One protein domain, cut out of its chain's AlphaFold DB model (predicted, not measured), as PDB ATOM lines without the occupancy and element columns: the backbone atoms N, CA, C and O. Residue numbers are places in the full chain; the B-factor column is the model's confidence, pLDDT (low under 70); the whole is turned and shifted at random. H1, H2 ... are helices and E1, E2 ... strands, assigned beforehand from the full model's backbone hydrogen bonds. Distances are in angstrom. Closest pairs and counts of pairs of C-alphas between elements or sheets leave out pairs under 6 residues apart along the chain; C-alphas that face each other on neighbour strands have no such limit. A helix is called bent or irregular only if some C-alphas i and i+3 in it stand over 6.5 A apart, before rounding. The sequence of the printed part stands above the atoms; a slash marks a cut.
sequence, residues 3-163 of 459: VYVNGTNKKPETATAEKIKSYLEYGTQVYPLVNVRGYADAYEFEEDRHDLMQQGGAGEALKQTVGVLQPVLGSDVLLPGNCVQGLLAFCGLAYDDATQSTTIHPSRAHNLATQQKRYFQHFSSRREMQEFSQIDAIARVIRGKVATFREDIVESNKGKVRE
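This is residues 3 to 163 of the 459 residues of a protein of Escherichia coli (UniProt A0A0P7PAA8). A small sheet of three parallel strands lies between the long helix H4, which runs along one face of it, and the first part of H8, residues 135 to 142, over the other face. Beyond one end of the strands H2, H3, H5, H6 and H7 form a loose group, from which residues 106 to 111 of H6 stick out; toward the other end lie H1, packed on H4, and H9, which follows H8 and touches no helix. The printed part has 161 residues with nine named helices and three named strands, in the order E1 H1 E2 H2 H3 H4 E3 H5 H6 H7 H8 H9; the sheet's order is E1 E2 E3, and the class is mostly helix. The whole is elongated, spanning 56 by 31 by 29 A, and only just loose, close to compact, with a radius of gyration of the C-alphas of 18.4 A.

E1, residues 3 to 7, begins at C-alpha 3 (40.209, 14.307, -37.068). E2, residues 30 to 35, is 15.6 A long, and E3 is residues 82 to 84. H4, residues 55 to 73, measures 27.4 A from C-alpha 55 (27.397, 0.440, -26.985) to C-alpha 73. H8, residues 135 to 147, is 18.5 A long, and H9, residues 149 to 163, is 21.2 A long and ends at C-alpha 163 (39.976, 37.733, -44.089). H6, residues 106 to 119, is 18.0 A long. The shorter helices are H1, residues 14 to 23, H2, residues 40 to 43, H3, residues 46 to 49, H5, residues 86 to 93, and H7, residues 126 to 132. H4 and H6 are irregular: C-alphas 56 and 59 are 8.6 A apart, and C-alphas 107 and 110 are 7.5 A apart.

E2 is the inner strand. E1 and E2 are parallel at 28 degrees, with N 6 and O 33 within hydrogen-bond range at 2.8 A. E2 and E3 are parallel at 34 degrees, with N 84 and O 34 at 2.8 A. H4 and H8 are on opposite faces of the sheet, in three layers, with helices on both faces. H4 has a height over the sheet of 8.8 A and runs along the strands, at 21 degrees to E2 on the local plane; its closest C-alphas to E2 are those of Leu 62 and Val 34, 5.9 A apart. H8 has a height over the sheet of 10.7 A and runs along the strands, at 15 degrees to E2 on the local plane, which is fitted to only just enough of the sheet's C-alphas, 6 of them. E1, H1, E2 form a strand-helix-strand unit, two parallel neighbour strands with a helix between, with a right-handed crossover; E2, H2 H3 H4, E3 form another. H1 touches H4, at the latter's residues 68 to 73 alone, at a steep tilt of 57 degrees, the same way; the closest C-alphas, of Ala 17 and Leu 69, are 5.7 A apart. H5 touches H7 at a shallow tilt of 34 degrees, only just short of steep, opposite ways, with the C-alphas of Gly 92 and Arg 126 closest at 4.3 A. H5 touches H6 about perpendicular, at 85 degrees, with the C-alphas of Cys 91 and Gln 116 closest at 4.9 A. H6 touches H2 with residues 115 to 119 alone, the C-alphas of Tyr 119 and Ala 40 being closest at 4.9 A. H3 and H7 are close but not clearly touching, the C-alphas of Arg 49 and Phe 132 being closest at 7.5 A. H8 and H9 meet only through their link. Every O i to N i+4 pair is within hydrogen-bond range in H1, H5, H7, H8 and H9, against 11 of 15 in H4 and 6 of 10 in H6; H2 and H3 are too short for such a pair.

The C-alphas of Gln 121 and Arg 162, 56.4 A apart, are the two farthest apart. The printed part has no cut. The one long link, H5 to H6, is residues 94 to 105, in which residues 95 to 96 pair antiparallel with residues 101 to 102. Residues 143 to 151, of which 143 to 147 belong to H8 and 149 to 151 to H9, stand free. The mean pLDDT of the printed part is 87.7, and residues 25 to 27 are under 70.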
ATOM      1  N   VAL A   3      41.009  15.327 -37.760       89.25
ATOM      2  CA  VAL A   3      40.209  14.307 -37.068       89.25
ATOM      3  C   VAL A   3      40.354  14.508 -35.566       89.25
ATOM      4  O   VAL A   3      41.446  14.355 -35.020       89.25
ATOM      5  N   TYR A   4      39.256  14.850 -34.897       90.19
ATOM      6  CA  TYR A   4      39.218  14.974 -33.445       90.19
ATOM      7  C   TYR A   4      38.732  13.660 -32.840       90.19
ATOM      8  O   TYR A   4      37.555  13.330 -32.956       90.19
ATOM      9  N   VAL A   5      39.633  12.908 -32.205       90.25
ATOM     10  CA  VAL A   5      39.307  11.602 -31.620       90.25
ATOM     11  C   VAL A   5      39.074  11.732 -30.119       90.25
ATOM     12  O   VAL A   5      39.960  12.170 -29.385       90.25
ATOM     13  N   ASN A   6      37.907  11.290 -29.658       89.50
ATOM     14  CA  ASN A   6      37.544  11.222 -28.248       89.50
ATOM     15  C   ASN A   6      37.165   9.788 -27.836       89.50
ATOM     16  O   ASN A   6      36.833   8.961 -28.677       89.50
ATOM     17  N   GLY A   7      37.241   9.466 -26.544       86.56
ATOM     18  CA  GLY A   7      36.761   8.193 -25.998       86.56
ATOM     19  C   GLY A   7      35.375   8.327 -25.369       86.56
ATOM     20  O   GLY A   7      34.980   9.417 -24.969       86.56
ATOM     21  N   THR A   8      34.667   7.212 -25.192       82.69
ATOM     22  CA  THR A   8      33.343   7.180 -24.531       82.69
ATOM     23  C   THR A   8      33.354   7.582 -23.054       82.69
ATOM     24  O   THR A   8      32.314   7.883 -22.483       82.69
ATOM     25  N   ASN A   9      34.529   7.629 -22.424       74.12
ATOM     26  CA  ASN A   9      34.701   7.892 -20.996       74.12
ATOM     27  C   ASN A   9      35.074   9.344 -20.656       74.12
ATOM     28  O   ASN A   9      35.292   9.648 -19.483       74.12
ATOM     29  N   LYS A  10      35.220  10.228 -21.651       71.56
ATOM     30  CA  LYS A  10      35.639  11.615 -21.424       71.56
ATOM     31  C   LYS A  10      34.743  12.579 -22.190       71.56
ATOM     32  O   LYS A  10      34.637  12.504 -23.408       71.56
ATOM     33  N   LYS A  11      34.149  13.536 -21.479       77.12
ATOM     34  CA  LYS A  11      33.506  14.691 -22.107       77.12
ATOM     35  C   LYS A  11      34.589  15.673 -22.578       77.12
ATOM     36  O   LYS A  11      35.488  15.972 -21.788       77.12
ATOM     37  N   PRO A  12      34.534  16.188 -23.818       78.69
ATOM     38  CA  PRO A  12      35.442  17.243 -24.249       78.69
ATOM     39  C   PRO A  12      35.284  18.493 -23.387       78.69
ATOM     40  O   PRO A  12      34.171  18.901 -23.057       78.69
ATOM     41  N   GLU A  13      36.405  19.108 -23.027       83.44
ATOM     42  CA  GLU A  13      36.420  20.374 -22.297       83.44
ATOM     43  C   GLU A  13      36.336  21.543 -23.283       83.44
ATOM     44  O   GLU A  13      37.017  21.537 -24.312       83.44
ATOM     45  N   THR A  14      35.572  22.583 -22.946       83.88
ATOM     46  CA  THR A  14      35.436  23.796 -23.772       83.88
ATOM     47  C   THR A  14      36.792  24.436 -24.080       83.88
ATOM     48  O   THR A  14      37.059  24.778 -25.227       83.88
ATOM     49  N   ALA A  15      37.712  24.469 -23.108       84.19
ATOM     50  CA  ALA A  15      39.074  24.969 -23.307       84.19
ATOM     51  C   ALA A  15      39.867  24.172 -24.366       84.19
ATOM     52  O   ALA A  15      40.743  24.711 -25.040       84.19
ATOM     53  N   THR A  16      39.568  22.879 -24.542       81.88
ATOM     54  CA  THR A  16      40.167  22.074 -25.618       81.88
ATOM     55  C   THR A  16      39.600  22.480 -26.976       81.88
ATOM     56  O   THR A  16      40.360  22.600 -27.934       81.88
ATOM     57  N   ALA A  17      38.294  22.747 -27.063       83.50
ATOM     58  CA  ALA A  17      37.666  23.256 -28.280       83.50
ATOM     59  C   ALA A  17      38.197  24.652 -28.664       83.50
ATOM     60  O   ALA A  17      38.448  24.908 -29.838       83.50
ATOM     61  N   GLU A  18      38.445  25.527 -27.688       82.69
ATOM     62  CA  GLU A  18      39.045  26.851 -27.909       82.69
ATOM     63  C   GLU A  18      40.494  26.760 -28.394       82.69
ATOM     64  O   GLU A  18      40.877  27.447 -29.339       82.69
ATOM     65  N   LYS A  19      41.296  25.852 -27.819       81.12
ATOM     66  CA  LYS A  19      42.645  25.572 -28.332       81.12
ATOM     67  C   LYS A  19      42.600  25.063 -29.767       81.12
ATOM     68  O   LYS A  19      43.356  25.544 -30.602       81.12
ATOM     69  N   ILE A  20      41.697  24.129 -30.075       78.50
ATOM     70  CA  ILE A  20      41.487  23.661 -31.449       78.50
ATOM     71  C   ILE A  20      41.160  24.853 -32.353       78.50
ATOM     72  O   ILE A  20      41.829  25.026 -33.362       78.50
ATOM     73  N   LYS A  21      40.238  25.734 -31.951       81.31
ATOM     74  CA  LYS A  21      39.919  26.961 -32.694       81.31
ATOM     75  C   LYS A  21      41.149  27.835 -32.962       81.31
ATOM     76  O   LYS A  21      41.281  28.333 -34.069       81.31
ATOM     77  N   SER A  22      42.056  27.986 -31.992       74.81
ATOM     78  CA  SER A  22      43.291  28.768 -32.176       74.81
ATOM     79  C   SER A  22      44.309  28.128 -33.126       74.81
ATOM     80  O   SER A  22      45.106  28.844 -33.722       74.81
ATOM     81  N   TYR A  23      44.293  26.799 -33.273       71.12
ATOM     82  CA  TYR A  23      45.184  26.070 -34.184       71.12
ATOM     83  C   TYR A  23      44.587  25.862 -35.577       71.12
ATOM     84  O   TYR A  23      45.318  25.598 -36.529       71.12
ATOM     85  N   LEU A  24      43.261  25.922 -35.701       72.25
ATOM     86  CA  LEU A  24      42.590  25.795 -36.983       72.25
ATOM     87  C   LEU A  24      42.727  27.103 -37.755       72.25
ATOM     88  O   LEU A  24      42.053  28.090 -37.477       72.25
ATOM     89  N   GLU A  25      43.578  27.080 -38.775       59.31
ATOM     90  CA  GLU A  25      43.582  28.117 -39.797       59.31
ATOM     91  C   GLU A  25      42.288  28.069 -40.628       59.31
ATOM     92  O   GLU A  25      41.629  27.026 -40.762       59.31
ATOM     93  N   TYR A  26      41.954  29.209 -41.233       61.00
ATOM     94  CA  TYR A  26      40.732  29.423 -42.003       61.00
ATOM     95  C   TYR A  26      40.472  28.323 -43.046       61.00
ATOM     96  O   TYR A  26      41.326  27.996 -43.872       61.00
ATOM     97  N   GLY A  27      39.265  27.750 -43.006       62.47
ATOM     98  CA  GLY A  27      38.811  26.703 -43.930       62.47
ATOM     99  C   GLY A  27      39.107  25.261 -43.499       62.47
ATOM    100  O   GLY A  27      38.747  24.325 -44.213       62.47
ATOM    101  N   THR A  28      39.724  25.032 -42.334       76.56
ATOM    102  CA  THR A  28      39.989  23.669 -41.852       76.56
ATOM    103  C   THR A  28      38.755  23.047 -41.201       76.56
ATOM    104  O   THR A  28      38.380  23.417 -40.096       76.56
ATOM    105  N   GLN A  29      38.163  22.037 -41.841       83.56
ATOM    106  CA  GLN A  29      37.051  21.283 -41.250       83.56
ATOM    107  C   GLN A  29      37.507  20.284 -40.179       83.56
ATOM    108  O   GLN A  29      38.551  19.636 -40.329       83.56
ATOM    109  N   VAL A  30      36.685  20.103 -39.146       89.06
ATOM    110  CA  VAL A  30      36.892  19.141 -38.058       89.06
ATOM    111  C   VAL A  30      35.927  17.971 -38.198       89.06
ATOM    112  O   VAL A  30      34.720  18.157 -38.304       89.06
ATOM    113  N   TYR A  31      36.466  16.755 -38.165       92.50
ATOM    114  CA  TYR A  31      35.706  15.510 -38.167       92.50
ATOM    115  C   TYR A  31      35.734  14.886 -36.764       92.50
ATOM    116  O   TYR A  31      36.782  14.369 -36.357       92.50
ATOM    117  N   PRO A  32      34.634  14.973 -35.992       92.94
ATOM    118  CA  PRO A  32      34.571  14.405 -34.656       92.94
ATOM    119  C   PRO A  32      34.382  12.888 -34.723       92.94
ATOM    120  O   PRO A  32      33.468  12.380 -35.371       92.94
ATOM    121  N   LEU A  33      35.243  12.165 -34.015       94.00
ATOM    122  CA  LEU A  33      35.252  10.714 -33.975       94.00
ATOM    123  C   LEU A  33      35.265  10.216 -32.531       94.00
ATOM    124  O   LEU A  33      36.140  10.588 -31.752       94.00
ATOM    125  N   VAL A  34      34.330   9.338 -32.179       93.62
ATOM    126  CA  VAL A  34      34.294   8.696 -30.858       93.62
ATOM    127  C   VAL A  34      34.778   7.260 -30.972       93.62
ATOM    128  O   VAL A  34      34.123   6.414 -31.575       93.62
ATOM    129  N   ASN A  35      35.929   6.971 -30.371       93.25
ATOM    130  CA  ASN A  35      36.417   5.611 -30.216       93.25
ATOM    131  C   ASN A  35      35.724   4.943 -29.020       93.25
ATOM    132  O   ASN A  35      35.977   5.292 -27.860       93.25
ATOM    133  N   VAL A  36      34.867   3.971 -29.315       91.81
ATOM    134  CA  VAL A  36      34.163   3.152 -28.331       91.81
ATOM    135  C   VAL A  36      35.176   2.285 -27.600       91.81
ATOM    136  O   VAL A  36      35.864   1.455 -28.196       91.81
ATOM    137  N   ARG A  37      35.314   2.523 -26.293       84.19
ATOM    138  CA  ARG A  37      36.224   1.749 -25.451       84.19
ATOM    139  C   ARG A  37      35.557   0.452 -25.017       84.19
ATOM    140  O   ARG A  37      34.420   0.464 -24.569       84.19
ATOM    141  N   GLY A  38      36.306  -0.636 -25.098       83.12
ATOM    142  CA  GLY A  38      35.872  -1.961 -24.674       83.12
ATOM    143  C   GLY A  38      36.809  -3.030 -25.225       83.12
ATOM    144  O   GLY A  38      37.488  -2.805 -26.232       83.12
ATOM    145  N   TYR A  39      36.862  -4.167 -24.542       87.88
ATOM    146  CA  TYR A  39      37.504  -5.391 -25.026       87.88
ATOM    147  C   TYR A  39      36.433  -6.368 -25.522       87.88
ATOM    148  O   TYR A  39      35.255  -6.020 -25.541       87.88
ATOM    149  N   ALA A  40      36.833  -7.571 -25.928       86.81
ATOM    150  CA  ALA A  40      35.911  -8.601 -26.408       86.81
ATOM    151  C   ALA A  40      34.755  -8.887 -25.433       86.81
ATOM    152  O   ALA A  40      33.619  -9.002 -25.874       86.81
ATOM    153  N   ASP A  41      35.037  -8.871 -24.129       87.81
ATOM    154  CA  ASP A  41      34.070  -9.130 -23.058       87.81
ATOM    155  C   ASP A  41      32.890  -8.127 -23.048       87.81
ATOM    156  O   ASP A  41      31.826  -8.427 -22.525       87.81
ATOM    157  N   ALA A  42      33.040  -6.942 -23.661       86.88
ATOM    158  CA  ALA A  42      31.948  -5.971 -23.813       86.88
ATOM    159  C   ALA A  42      30.896  -6.389 -24.859       86.88
ATOM    160  O   ALA A  42      29.914  -5.684 -25.045       86.88
ATOM    161  N   TYR A  43      31.128  -7.500 -25.560       90.19
ATOM    162  CA  TYR A  43      30.276  -8.020 -26.625       90.19
ATOM    163  C   TYR A  43      29.853  -9.460 -26.342       90.19
ATOM    164  O   TYR A  43      29.585 -10.198 -27.285       90.19
ATOM    165  N   GLU A  44      29.849  -9.890 -25.078       87.19
ATOM    166  CA  GLU A  44      29.461 -11.251 -24.693       87.19
ATOM    167  C   GLU A  44      28.006 -11.552 -25.096       87.19
ATOM    168  O   GLU A  44      27.727 -12.595 -25.699       87.19
ATOM    169  N   PHE A  45      27.103 -10.595 -24.874       87.75
ATOM    170  CA  PHE A  45      25.671 -10.724 -25.146       87.75
ATOM    171  C   PHE A  45      25.301 -10.289 -26.574       87.75
ATOM    172  O   PHE A  45      25.931  -9.408 -27.160       87.75
ATOM    173  N   GLU A  46      24.296 -10.939 -27.173       83.62
ATOM    174  CA  GLU A  46      23.862 -10.668 -28.557       83.62
ATOM    175  C   GLU A  46      23.303  -9.256 -28.728       83.62
ATOM    176  O   GLU A  46      23.550  -8.605 -29.746       83.62
ATOM    177  N   GLU A  47      22.610  -8.757 -27.708       84.75
ATOM    178  CA  GLU A  47      22.058  -7.407 -27.655       84.75
ATOM    179  C   GLU A  47      23.164  -6.353 -27.787       84.75
ATOM    180  O   GLU A  47      22.957  -5.302 -28.401       84.75
ATOM    181  N   ASP A  48      24.372  -6.667 -27.302       85.00
ATOM    182  CA  ASP A  48      25.514  -5.763 -27.364       85.00
ATOM    183  C   ASP A  48      26.151  -5.662 -28.761       85.00
ATOM    184  O   ASP A  48      26.950  -4.762 -29.045       85.00
ATOM    185  N   ARG A  49      25.770  -6.556 -29.677       87.75
ATOM    186  CA  ARG A  49      26.296  -6.634 -31.048       87.75
ATOM    187  C   ARG A  49      25.334  -6.072 -32.098       87.75
ATOM    188  O   ARG A  49      25.599  -6.191 -33.292       87.75
ATOM    189  N   HIS A  50      24.241  -5.422 -31.682       85.50
ATOM    190  CA  HIS A  50      23.236  -4.882 -32.606       85.50
ATOM    191  C   HIS A  50      23.649  -3.553 -33.264       85.50
ATOM    192  O   HIS A  50      23.589  -3.415 -34.484       85.50
ATOM    193  N   ASP A  51      24.080  -2.567 -32.469       86.81
ATOM    194  CA  ASP A  51      24.482  -1.246 -32.965       86.81
ATOM    195  C   ASP A  51      25.577  -0.637 -32.081       86.81
ATOM    196  O   ASP A  51      25.399  -0.426 -30.879       86.81
ATOM    197  N   LEU A  52      26.704  -0.284 -32.699       88.44
ATOM    198  CA  LEU A  52      27.830   0.353 -32.023       88.44
ATOM    199  C   LEU A  52      27.446   1.686 -31.356       88.44
ATOM    200  O   LEU A  52      28.049   2.062 -30.355       88.44
ATOM    201  N   MET A  53      26.446   2.411 -31.866       85.50
ATOM    202  CA  MET A  53      25.986   3.665 -31.250       85.50
ATOM    203  C   MET A  53      25.308   3.449 -29.893       85.50
ATOM    204  O   MET A  53      25.297   4.363 -29.064       85.50
ATOM    205  N   GLN A  54      24.770   2.254 -29.654       84.50
ATOM    206  CA  GLN A  54      24.121   1.882 -28.396       84.50
ATOM    207  C   GLN A  54      25.135   1.350 -27.370       84.50
ATOM    208  O   GLN A  54      24.853   1.328 -26.173       84.50
ATOM    209  N   GLN A  55      26.348   1.015 -27.817       83.31
ATOM    210  CA  GLN A  55      27.397   0.440 -26.985       83.31
ATOM    211  C   GLN A  55      28.094   1.458 -26.090       83.31
ATOM    212  O   GLN A  55      28.611   2.474 -26.556       83.31
ATOM    213  N   GLY A  56      28.141   1.175 -24.783       74.25
ATOM    214  CA  GLY A  56      28.939   1.934 -23.812       74.25
ATOM    215  C   GLY A  56      28.694   3.451 -23.819       74.25
ATOM    216  O   GLY A  56      29.622   4.218 -23.562       74.25
ATOM    217  N   GLY A  57      27.481   3.890 -24.177       83.75
ATOM    218  CA  GLY A  57      27.122   5.308 -24.297       83.75
ATOM    219  C   GLY A  57      27.722   6.031 -25.511       83.75
ATOM    220  O   GLY A  57      27.785   7.259 -25.507       83.75
ATOM    221  N   ALA A  58      28.168   5.315 -26.547       86.94
ATOM    222  CA  ALA A  58      28.848   5.878 -27.717       86.94
ATOM    223  C   ALA A  58      28.066   6.994 -28.421       86.94
ATOM    224  O   ALA A  58      28.619   8.067 -28.671       86.94
ATOM    225  N   GLY A  59      26.779   6.780 -28.698       87.94
ATOM    226  CA  GLY A  59      25.930   7.788 -29.332       87.94
ATOM    227  C   GLY A  59      25.779   9.052 -28.482       87.94
ATOM    228  O   GLY A  59      25.797  10.163 -29.011       87.94
ATOM    229  N   GLU A  60      25.698   8.904 -27.159       89.56
ATOM    230  CA  GLU A  60      25.626  10.038 -26.234       89.56
ATOM    231  C   GLU A  60      26.970  10.774 -26.142       89.56
ATOM    232  O   GLU A  60      27.016  12.001 -26.220       89.56
ATOM    233  N   ALA A  61      28.087  10.045 -26.097       89.94
ATOM    234  CA  ALA A  61      29.425  10.629 -26.141       89.94
ATOM    235  C   ALA A  61      29.675  11.414 -27.443       89.94
ATOM    236  O   ALA A  61      30.306  12.477 -27.412       89.94
ATOM    237  N   LEU A  62      29.156  10.940 -28.582       92.00
ATOM    238  CA  LEU A  62      29.231  11.656 -29.858       92.00
ATOM    239  C   LEU A  62      28.395  12.938 -29.829       92.00
ATOM    240  O   LEU A  62      28.912  14.000 -30.176       92.00
ATOM    241  N   LYS A  63      27.147  12.869 -29.347       91.44
ATOM    242  CA  LYS A  63      26.282  14.050 -29.173       91.44
ATOM    243  C   LYS A  63      26.925  15.095 -28.270       91.44
ATOM    244  O   LYS A  63      26.962  16.267 -28.628       91.44
ATOM    245  N   GLN A  64      27.485  14.681 -27.136       90.88
ATOM    246  CA  GLN A  64      28.192  15.580 -26.225       90.88
ATOM    247  C   GLN A  64      29.439  16.181 -26.870       90.88
ATOM    248  O   GLN A  64      29.707  17.368 -26.695       90.88
ATOM    249  N   THR A  65      30.186  15.385 -27.638       90.88
ATOM    250  CA  THR A  65      31.376  15.864 -28.346       90.88
ATOM    251  C   THR A  65      31.016  16.937 -29.369       90.88
ATOM    252  O   THR A  65      31.603  18.017 -29.353       90.88
ATOM    253  N   VAL A  66      30.007  16.688 -30.205       91.25
ATOM    254  CA  VAL A  66      29.500  17.679 -31.165       91.25
ATOM    255  C   VAL A  66      28.932  18.900 -30.439       91.25
ATOM    256  O   VAL A  66      29.255  20.025 -30.807       91.25
ATOM    257  N   GLY A  67      28.174  18.701 -29.359       90.62
ATOM    258  CA  GLY A  67      27.576  19.776 -28.564       90.62
ATOM    259  C   GLY A  67      28.588  20.699 -27.876       90.62
ATOM    260  O   GLY A  67      28.262  21.851 -27.614       90.62
ATOM    261  N   VAL A  68      29.814  20.235 -27.612       90.88
ATOM    262  CA  VAL A  68      30.913  21.087 -27.116       90.88
ATOM    263  C   VAL A  68      31.654  21.772 -28.264       90.88
ATOM    264  O   VAL A  68      32.004  22.946 -28.155       90.88
ATOM    265  N   LEU A  69      31.903  21.063 -29.367       89.94
ATOM    266  CA  LEU A  69      32.677  21.602 -30.487       89.94
ATOM    267  C   LEU A  69      31.888  22.632 -31.306       89.94
ATOM    268  O   LEU A  69      32.449  23.651 -31.698       89.94
ATOM    269  N   GLN A  70      30.600  22.397 -31.557       90.38
ATOM    270  CA  GLN A  70      29.793  23.209 -32.471       90.38
ATOM    271  C   GLN A  70      29.623  24.667 -32.020       90.38
ATOM    272  O   GLN A  70      29.818  25.547 -32.858       90.38
ATOM    273  N   PRO A  71      29.343  24.976 -30.738       89.56
ATOM    274  CA  PRO A  71      29.246  26.365 -30.284       89.56
ATOM    275  C   PRO A  71      30.565  27.138 -30.403       89.56
ATOM    276  O   PRO A  71      30.555  28.353 -30.578       89.56
ATOM    277  N   VAL A  72      31.704  26.445 -30.304       86.75
ATOM    278  CA  VAL A  72      33.032  27.074 -30.318       86.75
ATOM    279  C   VAL A  72      33.555  27.239 -31.746       86.75
ATOM    280  O   VAL A  72      34.060  28.310 -32.097       86.75
ATOM    281  N   LEU A  73      33.435  26.187 -32.559       84.38
ATOM    282  CA  LEU A  73      33.986  26.109 -33.915       84.38
ATOM    283  C   LEU A  73      33.023  26.619 -34.996       84.38
ATOM    284  O   LEU A  73      33.483  27.056 -36.045       84.38
ATOM    285  N   GLY A  74      31.714  26.597 -34.741       82.88
ATOM    286  CA  GLY A  74      30.676  26.907 -35.724       82.88
ATOM    287  C   GLY A  74      30.233  25.682 -36.532       82.88
ATOM    288  O   GLY A  74      30.997  24.742 -36.758       82.88
ATOM    289  N   SER A  75      28.973  25.693 -36.971       81.56
ATOM    290  CA  SER A  75      28.347  24.574 -37.694       81.56
ATOM    291  C   SER A  75      29.023  24.270 -39.034       81.56
ATOM    292  O   SER A  75      29.128  23.107 -39.406       81.56
ATOM    293  N   ASP A  76      29.539  25.290 -39.721       78.12
ATOM    294  CA  ASP A  76      30.129  25.155 -41.064       78.12
ATOM    295  C   ASP A  76      31.524  24.502 -41.049       78.12
ATOM    296  O   ASP A  76      32.032  24.039 -42.073       78.12
ATOM    297  N   VAL A  77      32.151  24.448 -39.871       82.38
ATOM    298  CA  VAL A  77      33.479  23.860 -39.656       82.38
ATOM    299  C   VAL A  77      33.384  22.367 -39.336       82.38
ATOM    300  O   VAL A  77      34.330  21.620 -39.596       82.38
ATOM    301  N   LEU A  78      32.261  21.902 -38.783       88.69
ATOM    302  CA  LEU A  78      32.104  20.518 -38.349       88.69
ATOM    303  C   LEU A  78      31.537  19.625 -39.449       88.69
ATOM    304  O   LEU A  78      30.474  19.874 -40.007       88.69
ATOM    305  N   LEU A  79      32.228  18.516 -39.695       88.75
ATOM    306  CA  LEU A  79      31.681  17.405 -40.463       88.75
ATOM    307  C   LEU A  79      30.771  16.539 -39.578       88.75
ATOM    308  O   LEU A  79      30.964  16.495 -38.357       88.75
ATOM    309  N   PRO A  80      29.817  15.798 -40.175       90.19
ATOM    310  CA  PRO A  80      29.070  14.769 -39.460       90.19
ATOM    311  C   PRO A  80      30.042  13.788 -38.806       90.19
ATOM    312  O   PRO A  80      30.946  13.296 -39.474       90.19
ATOM    313  N   GLY A  81      29.890  13.546 -37.505       91.25
ATOM    314  CA  GLY A  81      30.782  12.665 -36.758       91.25
ATOM    315  C   GLY A  81      30.364  11.200 -36.777       91.25
ATOM    316  O   GLY A  81      29.219  10.866 -37.080       91.25
ATOM    317  N   ASN A  82      31.286  10.326 -36.373       93.75
ATOM    318  CA  ASN A  82      31.050   8.885 -36.302       93.75
ATOM    319  C   ASN A  82      31.556   8.282 -34.985       93.75
ATOM    320  O   ASN A  82      32.462   8.808 -34.336       93.75
ATOM    321  N   CYS A  83      30.990   7.134 -34.624       93.94
ATOM    322  CA  CYS A  83      31.560   6.240 -33.624       93.94
ATOM    323  C   CYS A  83      32.340   5.131 -34.327       93.94
ATOM    324  O   CYS A  83      31.975   4.722 -35.429       93.94
ATOM    325  N   VAL A  84      33.406   4.654 -33.695       94.94
ATOM    326  CA  VAL A  84      34.235   3.557 -34.196       94.94
ATOM    327  C   VAL A  84      34.709   2.689 -33.048       94.94
ATOM    328  O   VAL A  84      35.025   3.198 -31.977       94.94
ATOM    329  N   GLN A  85      34.817   1.387 -33.278       94.44
ATOM    330  CA  GLN A  85      35.566   0.498 -32.397       94.44
ATOM    331  C   GLN A  85      36.912   0.202 -33.068       94.44
ATOM    332  O   GLN A  85      37.039  -0.708 -33.889       94.44
ATOM    333  N   GLY A  86      37.939   0.990 -32.739       93.88
ATOM    334  CA  GLY A  86      39.230   0.906 -33.425       93.88
ATOM    335  C   GLY A  86      39.996  -0.404 -33.197       93.88
ATOM    336  O   GLY A  86      40.684  -0.876 -34.099       93.88
ATOM    337  N   LEU A  87      39.884  -1.014 -32.014       94.31
ATOM    338  CA  LEU A  87      40.585  -2.259 -31.681       94.31
ATOM    339  C   LEU A  87      39.966  -3.478 -32.386       94.31
ATOM    340  O   LEU A  87      40.700  -4.337 -32.862       94.31
ATOM    341  N   LEU A  88      38.641  -3.535 -32.479       95.38
ATOM    342  CA  LEU A  88      37.854  -4.531 -33.192       95.38
ATOM    343  C   LEU A  88      38.113  -4.412 -34.693       95.38
ATOM    344  O   LEU A  88      38.444  -5.413 -35.322       95.38
ATOM    345  N   ALA A  89      38.065  -3.187 -35.234       95.56
ATOM    346  CA  ALA A  89      38.437  -2.908 -36.620       95.56
ATOM    347  C   ALA A  89      39.852  -3.411 -36.924       95.56
ATOM    348  O   ALA A  89      40.063  -4.146 -37.886       95.56
ATOM    349  N   PHE A  90      40.822  -3.061 -36.072       95.50
ATOM    350  CA  PHE A  90      42.203  -3.517 -36.202       95.50
ATOM    351  C   PHE A  90      42.302  -5.046 -36.162       95.50
ATOM    352  O   PHE A  90      42.954  -5.634 -37.018       95.50
ATOM    353  N   CYS A  91      41.639  -5.697 -35.204       95.31
ATOM    354  CA  CYS A  91      41.653  -7.152 -35.076       95.31
ATOM    355  C   CYS A  91      41.020  -7.843 -36.292       95.31
ATOM    356  O   CYS A  91      41.556  -8.847 -36.747       95.31
ATOM    357  N   GLY A  92      39.932  -7.311 -36.850       94.81
ATOM    358  CA  GLY A  92      39.315  -7.858 -38.060       94.81
ATOM    359  C   GLY A  92      40.204  -7.668 -39.293       94.81
ATOM    360  O   GLY A  92      40.439  -8.604 -40.050       94.81
ATOM    361  N   LEU A  93      40.764  -6.470 -39.477       94.81
ATOM    362  CA  LEU A  93      41.622  -6.151 -40.625       94.81
ATOM    363  C   LEU A  93      42.992  -6.846 -40.575       94.81
ATOM    364  O   LEU A  93      43.590  -7.090 -41.618       94.81
ATOM    365  N   ALA A  94      43.490  -7.170 -39.381       95.25
ATOM    366  CA  ALA A  94      44.753  -7.878 -39.181       95.25
ATOM    367  C   ALA A  94      44.601  -9.412 -39.190       95.25
ATOM    368  O   ALA A  94      45.459 -10.125 -38.661       95.25
ATOM    369  N   TYR A  95      43.500  -9.933 -39.729       95.12
ATOM    370  CA  TYR A  95      43.276 -11.363 -39.916       95.12
ATOM    371  C   TYR A  95      43.171 -11.680 -41.407       95.12
ATOM    372  O   TYR A  95      42.412 -11.035 -42.132       95.12
ATOM    373  N   ASP A  96      43.948 -12.659 -41.860       92.12
ATOM    374  CA  ASP A  96      43.947 -13.122 -43.242       92.12
ATOM    375  C   ASP A  96      43.157 -14.429 -43.352       92.12
ATOM    376  O   ASP A  96      43.593 -15.480 -42.878       92.12
ATOM    377  N   ASP A  97      41.997 -14.362 -44.008       88.00
ATOM    378  CA  ASP A  97      41.122 -15.517 -44.219       88.00
ATOM    379  C   ASP A  97      41.756 -16.576 -45.138       88.00
ATOM    380  O   ASP A  97      41.412 -17.751 -45.029       88.00
ATOM    381  N   ALA A  98      42.674 -16.202 -46.037       90.38
ATOM    382  CA  ALA A  98      43.299 -17.153 -46.957       90.38
ATOM    383  C   ALA A  98      44.296 -18.061 -46.228       90.38
ATOM    384  O   ALA A  98      44.365 -19.259 -46.496       90.38
ATOM    385  N   THR A  99      45.050 -17.493 -45.286       91.75
ATOM    386  CA  THR A  99      46.026 -18.230 -44.472       91.75
ATOM    387  C   THR A  99      45.478 -18.648 -43.106       91.75
ATOM    388  O   THR A  99      46.168 -19.353 -42.371       91.75
ATOM    389  N   GLN A 100      44.251 -18.230 -42.765       89.00
ATOM    390  CA  GLN A 100      43.612 -18.423 -41.456       89.00
ATOM    391  C   GLN A 100      44.513 -17.965 -40.298       89.00
ATOM    392  O   GLN A 100      44.561 -18.575 -39.225       89.00
ATOM    393  N   SER A 101      45.269 -16.889 -40.524       91.38
ATOM    394  CA  SER A 101      46.329 -16.455 -39.621       91.38
ATOM    395  C   SER A 101      46.295 -14.952 -39.364       91.38
ATOM    396  O   SER A 101      45.732 -14.163 -40.123       91.38
ATOM    397  N   THR A 102      46.879 -14.551 -38.236       94.44
ATOM    398  CA  THR A 102      46.998 -13.141 -37.873       94.44
ATOM    399  C   THR A 102      48.217 -12.514 -38.532       94.44
ATOM    400  O   THR A 102      49.301 -13.094 -38.523       94.44
ATOM    401  N   THR A 103      48.065 -11.294 -39.036       95.25
ATOM    402  CA  THR A 103      49.187 -10.460 -39.489       95.25
ATOM    403  C   THR A 103      49.764  -9.608 -38.353       95.25
ATOM    404  O   THR A 103      50.737  -8.875 -38.545       95.25
ATOM    405  N   ILE A 104      49.198  -9.707 -37.142       95.50
ATOM    406  CA  ILE A 104      49.708  -9.030 -35.948       95.50
ATOM    407  C   ILE A 104      51.107  -9.564 -35.626       95.50
ATOM    408  O   ILE A 104      51.314 -10.763 -35.448       95.50
ATOM    409  N   HIS A 105      52.067  -8.649 -35.483       95.62
ATOM    410  CA  HIS A 105      53.456  -9.000 -35.211       95.62
ATOM    411  C   HIS A 105      53.604  -9.864 -33.934       95.62
ATOM    412  O   HIS A 105      53.011  -9.520 -32.901       95.62
ATOM    413  N   PRO A 106      54.448 -10.920 -33.929       94.44
ATOM    414  CA  PRO A 106      54.575 -11.851 -32.799       94.44
ATOM    415  C   PRO A 106      54.902 -11.206 -31.445       94.44
ATOM    416  O   PRO A 106      54.457 -11.685 -30.406       94.44
ATOM    417  N   SER A 107      55.610 -10.071 -31.422       95.81
ATOM    418  CA  SER A 107      55.885  -9.330 -30.174       95.81
ATOM    419  C   SER A 107      54.621  -8.837 -29.456       95.81
ATOM    420  O   SER A 107      54.655  -8.547 -28.261       95.81
ATOM    421  N   ARG A 108      53.488  -8.762 -30.162       95.62
ATOM    422  CA  ARG A 108      52.168  -8.381 -29.640       95.62
ATOM    423  C   ARG A 108      51.250  -9.589 -29.439       95.62
ATOM    424  O   ARG A 108      50.057  -9.414 -29.189       95.62
ATOM    425  N   ALA A 109      51.792 -10.809 -29.492       91.81
ATOM    426  CA  ALA A 109      51.021 -12.032 -29.297       91.81
ATOM    427  C   ALA A 109      50.323 -12.067 -27.928       91.81
ATOM    428  O   ALA A 109      49.164 -12.450 -27.837       91.81
ATOM    429  N   HIS A 110      51.005 -11.589 -26.883       90.75
ATOM    430  CA  HIS A 110      50.498 -11.570 -25.510       90.75
ATOM    431  C   HIS A 110      49.333 -10.588 -25.285       90.75
ATOM    432  O   HIS A 110      48.627 -10.718 -24.288       90.75
ATOM    433  N   ASN A 111      49.121  -9.612 -26.178       92.00
ATOM    434  CA  ASN A 111      48.061  -8.612 -26.040       92.00
ATOM    435  C   ASN A 111      47.113  -8.576 -27.246       92.00
ATOM    436  O   ASN A 111      46.001  -9.080 -27.149       92.00
ATOM    437  N   LEU A 112      47.519  -8.007 -28.380       93.38
ATOM    438  CA  LEU A 112      46.640  -7.753 -29.520       93.38
ATOM    439  C   LEU A 112      46.178  -9.051 -30.187       93.38
ATOM    440  O   LEU A 112      45.000  -9.164 -30.506       93.38
ATOM    441  N   ALA A 113      47.058 -10.049 -30.333       93.50
ATOM    442  CA  ALA A 113      46.643 -11.338 -30.897       93.50
ATOM    443  C   ALA A 113      45.700 -12.097 -29.948       93.50
ATOM    444  O   ALA A 113      44.737 -12.713 -30.396       93.50
ATOM    445  N   THR A 114      45.925 -12.015 -28.630       93.56
ATOM    446  CA  THR A 114      44.983 -12.542 -27.630       93.56
ATOM    447  C   THR A 114      43.621 -11.860 -27.739       93.56
ATOM    448  O   THR A 114      42.603 -12.542 -27.736       93.56
ATOM    449  N   GLN A 115      43.584 -10.532 -27.874       93.38
ATOM    450  CA  GLN A 115      42.329  -9.789 -28.029       93.38
ATOM    451  C   GLN A 115      41.612 -10.136 -29.336       93.38
ATOM    452  O   GLN A 115      40.411 -10.376 -29.315       93.38
ATOM    453  N   GLN A 116      42.339 -10.256 -30.451       95.19
ATOM    454  CA  GLN A 116      41.782 -10.709 -31.728       95.19
ATOM    455  C   GLN A 116      41.116 -12.085 -31.592       95.19
ATOM    456  O   GLN A 116      39.975 -12.248 -32.013       95.19
ATOM    457  N   LYS A 117      41.779 -13.049 -30.935       93.50
ATOM    458  CA  LYS A 117      41.196 -14.373 -30.658       93.50
ATOM    459  C   LYS A 117      39.920 -14.293 -29.824       93.50
ATOM    460  O   LYS A 117      38.988 -15.032 -30.104       93.50
ATOM    461  N   ARG A 118      39.873 -13.416 -28.816       94.69
ATOM    462  CA  ARG A 118      38.671 -13.225 -27.990       94.69
ATOM    463  C   ARG A 118      37.524 -12.604 -28.779       94.69
ATOM    464  O   ARG A 118      36.399 -13.049 -28.639       94.69
ATOM    465  N   TYR A 119      37.785 -11.640 -29.661       95.12
ATOM    466  CA  TYR A 119      36.721 -11.107 -30.515       95.12
ATOM    467  C   TYR A 119      36.110 -12.177 -31.425       95.12
ATOM    468  O   TYR A 119      34.893 -12.218 -31.559       95.12
ATOM    469  N   PHE A 120      36.912 -13.097 -31.965       94.12
ATOM    470  CA  PHE A 120      36.400 -14.233 -32.743       94.12
ATOM    471  C   PHE A 120      35.558 -15.238 -31.934       94.12
ATOM    472  O   PHE A 120      34.956 -16.130 -32.519       94.12
ATOM    473  N   GLN A 121      35.492 -15.114 -30.602       93.69
ATOM    474  CA  GLN A 121      34.543 -15.885 -29.787       93.69
ATOM    475  C   GLN A 121      33.119 -15.321 -29.874       93.69
ATOM    476  O   GLN A 121      32.167 -16.060 -29.649       93.69
ATOM    477  N   HIS A 122      32.975 -14.033 -30.204       93.50
ATOM    478  CA  HIS A 122      31.691 -13.323 -30.225       93.50
ATOM    479  C   HIS A 122      31.277 -12.857 -31.625       93.50
ATOM    480  O   HIS A 122      30.093 -12.652 -31.874       93.50
ATOM    481  N   PHE A 123      32.237 -12.702 -32.539       93.19
ATOM    482  CA  PHE A 123      32.015 -12.347 -33.938       93.19
ATOM    483  C   PHE A 123      32.416 -13.518 -34.836       93.19
ATOM    484  O   PHE A 123      33.518 -14.058 -34.724       93.19
ATOM    485  N   SER A 124      31.541 -13.879 -35.767       90.00
ATOM    486  CA  SER A 124      31.649 -15.083 -36.597       90.00
ATOM    487  C   SER A 124      32.680 -14.948 -37.716       90.00
ATOM    488  O   SER A 124      33.125 -15.943 -38.286       90.00
ATOM    489  N   SER A 125      33.038 -13.717 -38.090       92.50
ATOM    490  CA  SER A 125      33.987 -13.457 -39.172       92.50
ATOM    491  C   SER A 125      34.681 -12.107 -39.030       92.50
ATOM    492  O   SER A 125      34.158 -11.175 -38.417       92.50
ATOM    493  N   ARG A 126      35.830 -11.951 -39.703       93.19
ATOM    494  CA  ARG A 126      36.514 -10.651 -39.775       93.19
ATOM    495  C   ARG A 126      35.651  -9.568 -40.431       93.19
ATOM    496  O   ARG A 126      35.811  -8.390 -40.128       93.19
ATOM    497  N   ARG A 127      34.750  -9.967 -41.338       92.81
ATOM    498  CA  ARG A 127      33.836  -9.064 -42.043       92.81
ATOM    499  C   ARG A 127      32.799  -8.496 -41.085       92.81
ATOM    500  O   ARG A 127      32.591  -7.292 -41.082       92.81
ATOM    501  N   GLU A 128      32.225  -9.345 -40.242       93.81
ATOM    502  CA  GLU A 128      31.290  -8.927 -39.197       93.81
ATOM    503  C   GLU A 128      31.961  -7.957 -38.213       93.81
ATOM    504  O   GLU A 128      31.423  -6.893 -37.923       93.81
ATOM    505  N   MET A 129      33.197  -8.259 -37.792       94.75
ATOM    506  CA  MET A 129      33.998  -7.351 -36.958       94.75
ATOM    507  C   MET A 129      34.236  -5.996 -37.645       94.75
ATOM    508  O   MET A 129      34.131  -4.948 -37.008       94.75
ATOM    509  N   GLN A 130      34.557  -5.998 -38.943       93.94
ATOM    510  CA  GLN A 130      34.784  -4.783 -39.726       93.94
ATOM    511  C   GLN A 130      33.501  -3.949 -39.863       93.94
ATOM    512  O   GLN A 130      33.530  -2.751 -39.576       93.94
ATOM    513  N   GLU A 131      32.387  -4.571 -40.246       93.62
ATOM    514  CA  GLU A 131      31.092  -3.908 -40.424       93.62
ATOM    515  C   GLU A 131      30.595  -3.314 -39.096       93.62
ATOM    516  O   GLU A 131      30.303  -2.117 -39.031       93.62
ATOM    517  N   PHE A 132      30.611  -4.098 -38.011       94.75
ATOM    518  CA  PHE A 132      30.184  -3.635 -36.687       94.75
ATOM    519  C   PHE A 132      31.079  -2.516 -36.135       94.75
ATOM    520  O   PHE A 132      30.596  -1.573 -35.511       94.75
ATOM    521  N   SER A 133      32.389  -2.562 -36.405       94.81
ATOM    522  CA  SER A 133      33.329  -1.534 -35.939       94.81
ATOM    523  C   SER A 133      33.122  -0.147 -36.556       94.81
ATOM    524  O   SER A 133      33.719   0.812 -36.065       94.81
ATOM    525  N   GLN A 134      32.320  -0.034 -37.625       94.81
ATOM    526  CA  GLN A 134      32.058   1.197 -38.383       94.81
ATOM    527  C   GLN A 134      33.294   1.828 -39.058       94.81
ATOM    528  O   GLN A 134      33.250   2.976 -39.514       94.81
ATOM    529  N   ILE A 135      34.403   1.092 -39.196       94.44
ATOM    530  CA  ILE A 135      35.639   1.615 -39.804       94.44
ATOM    531  C   ILE A 135      35.456   2.027 -41.276       94.44
ATOM    532  O   ILE A 135      36.050   3.007 -41.730       94.44
ATOM    533  N   ASP A 136      34.572   1.349 -42.011       93.62
ATOM    534  CA  ASP A 136      34.289   1.674 -43.413       93.62
ATOM    535  C   ASP A 136      33.562   3.014 -43.576       93.62
ATOM    536  O   ASP A 136      33.760   3.709 -44.577       93.62
ATOM    537  N   ALA A 137      32.761   3.428 -42.587       91.88
ATOM    538  CA  ALA A 137      32.139   4.748 -42.589       91.88
ATOM    539  C   ALA A 137      33.206   5.851 -42.535       91.88
ATOM    540  O   ALA A 137      33.166   6.784 -43.339       91.88
ATOM    541  N   ILE A 138      34.221   5.686 -41.681       92.62
ATOM    542  CA  ILE A 138      35.372   6.596 -41.618       92.62
ATOM    543  C   ILE A 138      36.150   6.582 -42.932       92.62
ATOM    544  O   ILE A 138      36.486   7.642 -43.462       92.62
ATOM    545  N   ALA A 139      36.422   5.394 -43.482       91.94
ATOM    546  CA  ALA A 139      37.147   5.268 -44.739       91.94
ATOM    547  C   ALA A 139      36.434   6.009 -45.881       91.94
ATOM    548  O   ALA A 139      37.098   6.658 -46.689       91.94
ATOM    549  N   ARG A 140      35.094   5.974 -45.934       92.19
ATOM    550  CA  ARG A 140      34.301   6.748 -46.905       92.19
ATOM    551  C   ARG A 140      34.460   8.256 -46.721       92.19
ATOM    552  O   ARG A 140      34.695   8.938 -47.714       92.19
ATOM    553  N   VAL A 141      34.395   8.765 -45.489       90.19
ATOM    554  CA  VAL A 141      34.605  10.200 -45.200       90.19
ATOM    555  C   VAL A 141      36.001  10.643 -45.648       90.19
ATOM    556  O   VAL A 141      36.140  11.634 -46.366       90.19
ATOM    557  N   ILE A 142      37.036   9.870 -45.300       89.19
ATOM    558  CA  ILE A 142      38.422  10.170 -45.685       89.19
ATOM    559  C   ILE A 142      38.589  10.125 -47.209       89.19
ATOM    560  O   ILE A 142      39.151  11.055 -47.781       89.19
ATOM    561  N   ARG A 143      38.080   9.089 -47.891       90.06
ATOM    562  CA  ARG A 143      38.158   8.982 -49.360       90.06
ATOM    563  C   ARG A 143      37.420  10.117 -50.060       90.06
ATOM    564  O   ARG A 143      37.942  10.647 -51.035       90.06
ATOM    565  N   GLY A 144      36.256  10.517 -49.547       86.81
ATOM    566  CA  GLY A 144      35.526  11.683 -50.045       86.81
ATOM    567  C   GLY A 144      36.382  12.946 -49.983       86.81
ATOM    568  O   GLY A 144      36.462  13.680 -50.960       86.81
ATOM    569  N   LYS A 145      37.123  13.138 -48.885       85.00
ATOM    570  CA  LYS A 145      38.052  14.266 -48.746       85.00
ATOM    571  C   LYS A 145      39.300  14.171 -49.612       85.00
ATOM    572  O   LYS A 145      39.773  15.187 -50.105       85.00
ATOM    573  N   VAL A 146      39.818  12.968 -49.843       85.38
ATOM    574  CA  VAL A 146      40.910  12.749 -50.804       85.38
ATOM    575  C   VAL A 146      40.458  13.050 -52.235       85.38
ATOM    576  O   VAL A 146      41.279  13.465 -53.040       85.38
ATOM    577  N   ALA A 147      39.175  12.891 -52.567       85.25
ATOM    578  CA  ALA A 147      38.671  13.213 -53.900       85.25
ATOM    579  C   ALA A 147      38.597  14.729 -54.175       85.25
ATOM    580  O   ALA A 147      38.731  15.122 -55.327       85.25
ATOM    581  N   THR A 148      38.423  15.561 -53.140       82.88
ATOM    582  CA  THR A 148      38.209  17.021 -53.259       82.88
ATOM    583  C   THR A 148      39.326  17.861 -52.633       82.88
ATOM    584  O   THR A 148      39.147  19.046 -52.352       82.88
ATOM    585  N   PHE A 149      40.480  17.259 -52.325       81.75
ATOM    586  CA  PHE A 149      41.503  17.932 -51.516       81.75
ATOM    587  C   PHE A 149      42.085  19.181 -52.191       81.75
ATOM    588  O   PHE A 149      42.506  20.104 -51.497       81.75
ATOM    589  N   ARG A 150      42.132  19.221 -53.529       82.25
ATOM    590  CA  ARG A 150      42.665  20.368 -54.276       82.25
ATOM    591  C   ARG A 150      41.723  21.557 -54.166       82.25
ATOM    592  O   ARG A 150      42.167  22.662 -53.882       82.25
ATOM    593  N   GLU A 151      40.435  21.309 -54.345       85.25
ATOM    594  CA  GLU A 151      39.381  22.304 -54.232       85.25
ATOM    595  C   GLU A 151      39.264  22.809 -52.788       85.25
ATOM    596  O   GLU A 151      39.212  24.017 -52.567       85.25
ATOM    597  N   ASP A 152      39.347  21.915 -51.799       78.62
ATOM    598  CA  ASP A 152      39.365  22.281 -50.377       78.62
ATOM    599  C   ASP A 152      40.571  23.183 -50.023       78.62
ATOM    600  O   ASP A 152      40.433  24.118 -49.229       78.62
ATOM    601  N   ILE A 153      41.748  22.953 -50.626       79.38
ATOM    602  CA  ILE A 153      42.920  23.840 -50.474       79.38
ATOM    603  C   ILE A 153      42.641  25.221 -51.080       79.38
ATOM    604  O   ILE A 153      42.979  26.238 -50.469       79.38
ATOM    605  N   VAL A 154      42.028  25.273 -52.267       83.31
ATOM    606  CA  VAL A 154      41.661  26.538 -52.919       83.31
ATOM    607  C   VAL A 154      40.712  27.339 -52.029       83.31
ATOM    608  O   VAL A 154      40.980  28.511 -51.767       83.31
ATOM    609  N   GLU A 155      39.657  26.720 -51.502       82.94
ATOM    610  CA  GLU A 155      38.693  27.414 -50.641       82.94
ATOM    611  C   GLU A 155      39.294  27.879 -49.313       82.94
ATOM    612  O   GLU A 155      39.022  28.998 -48.873       82.94
ATOM    613  N   SER A 156      40.170  27.078 -48.698       78.44
ATOM    614  CA  SER A 156      40.915  27.513 -47.510       78.44
ATOM    615  C   SER A 156      41.752  28.764 -47.805       78.44
ATOM    616  O   SER A 156      41.694  29.739 -47.054       78.44
ATOM    617  N   ASN A 157      42.460  28.795 -48.938       79.44
ATOM    618  CA  ASN A 157      43.259  29.953 -49.338       79.44
ATOM    619  C   ASN A 157      42.399  31.184 -49.668       79.44
ATOM    620  O   ASN A 157      42.752  32.288 -49.254       79.44
ATOM    621  N   LYS A 158      41.251  31.024 -50.341       81.88
ATOM    622  CA  LYS A 158      40.294  32.130 -50.546       81.88
ATOM    623  C   LYS A 158      39.793  32.684 -49.214       81.88
ATOM    624  O   LYS A 158      39.745  33.898 -49.040       81.88
ATOM    625  N   GLY A 159      39.472  31.810 -48.257       78.50
ATOM    626  CA  GLY A 159      39.080  32.204 -46.905       78.50
ATOM    627  C   GLY A 159      40.141  33.072 -46.223       78.50
ATOM    628  O   GLY A 159      39.810  34.151 -45.732       78.50
ATOM    629  N   LYS A 160      41.411  32.647 -46.280       78.12
ATOM    630  CA  LYS A 160      42.563  33.404 -45.759       78.12
ATOM    631  C   LYS A 160      42.677  34.787 -46.401       78.12
ATOM    632  O   LYS A 160      42.733  35.786 -45.693       78.12
ATOM    633  N   VAL A 161      42.658  34.857 -47.735       80.31
ATOM    634  CA  VAL A 161      42.773  36.130 -48.466       80.31
ATOM    635  C   VAL A 161      41.601  37.055 -48.139       80.31
ATOM    636  O   VAL A 161      41.821  38.224 -47.837       80.31
ATOM    637  N   ARG A 162      40.362  36.548 -48.133       82.75
ATOM    638  CA  ARG A 162      39.163  37.330 -47.788       82.75
ATOM    639  C   ARG A 162      39.284  37.969 -46.409       82.75
ATOM    640  O   ARG A 162      38.899  39.123 -46.232       82.75
ATOM    641  N   GLU A 163      39.796  37.222 -45.440       77.19
ATOM    642  CA  GLU A 163      39.976  37.733 -44.089       77.19
ATOM    643  C   GLU A 163      41.074  38.786 -44.005       77.19
ATOM    644  O   GLU A 163      40.836  39.852 -43.442       77.19
TER     645      GLU A 163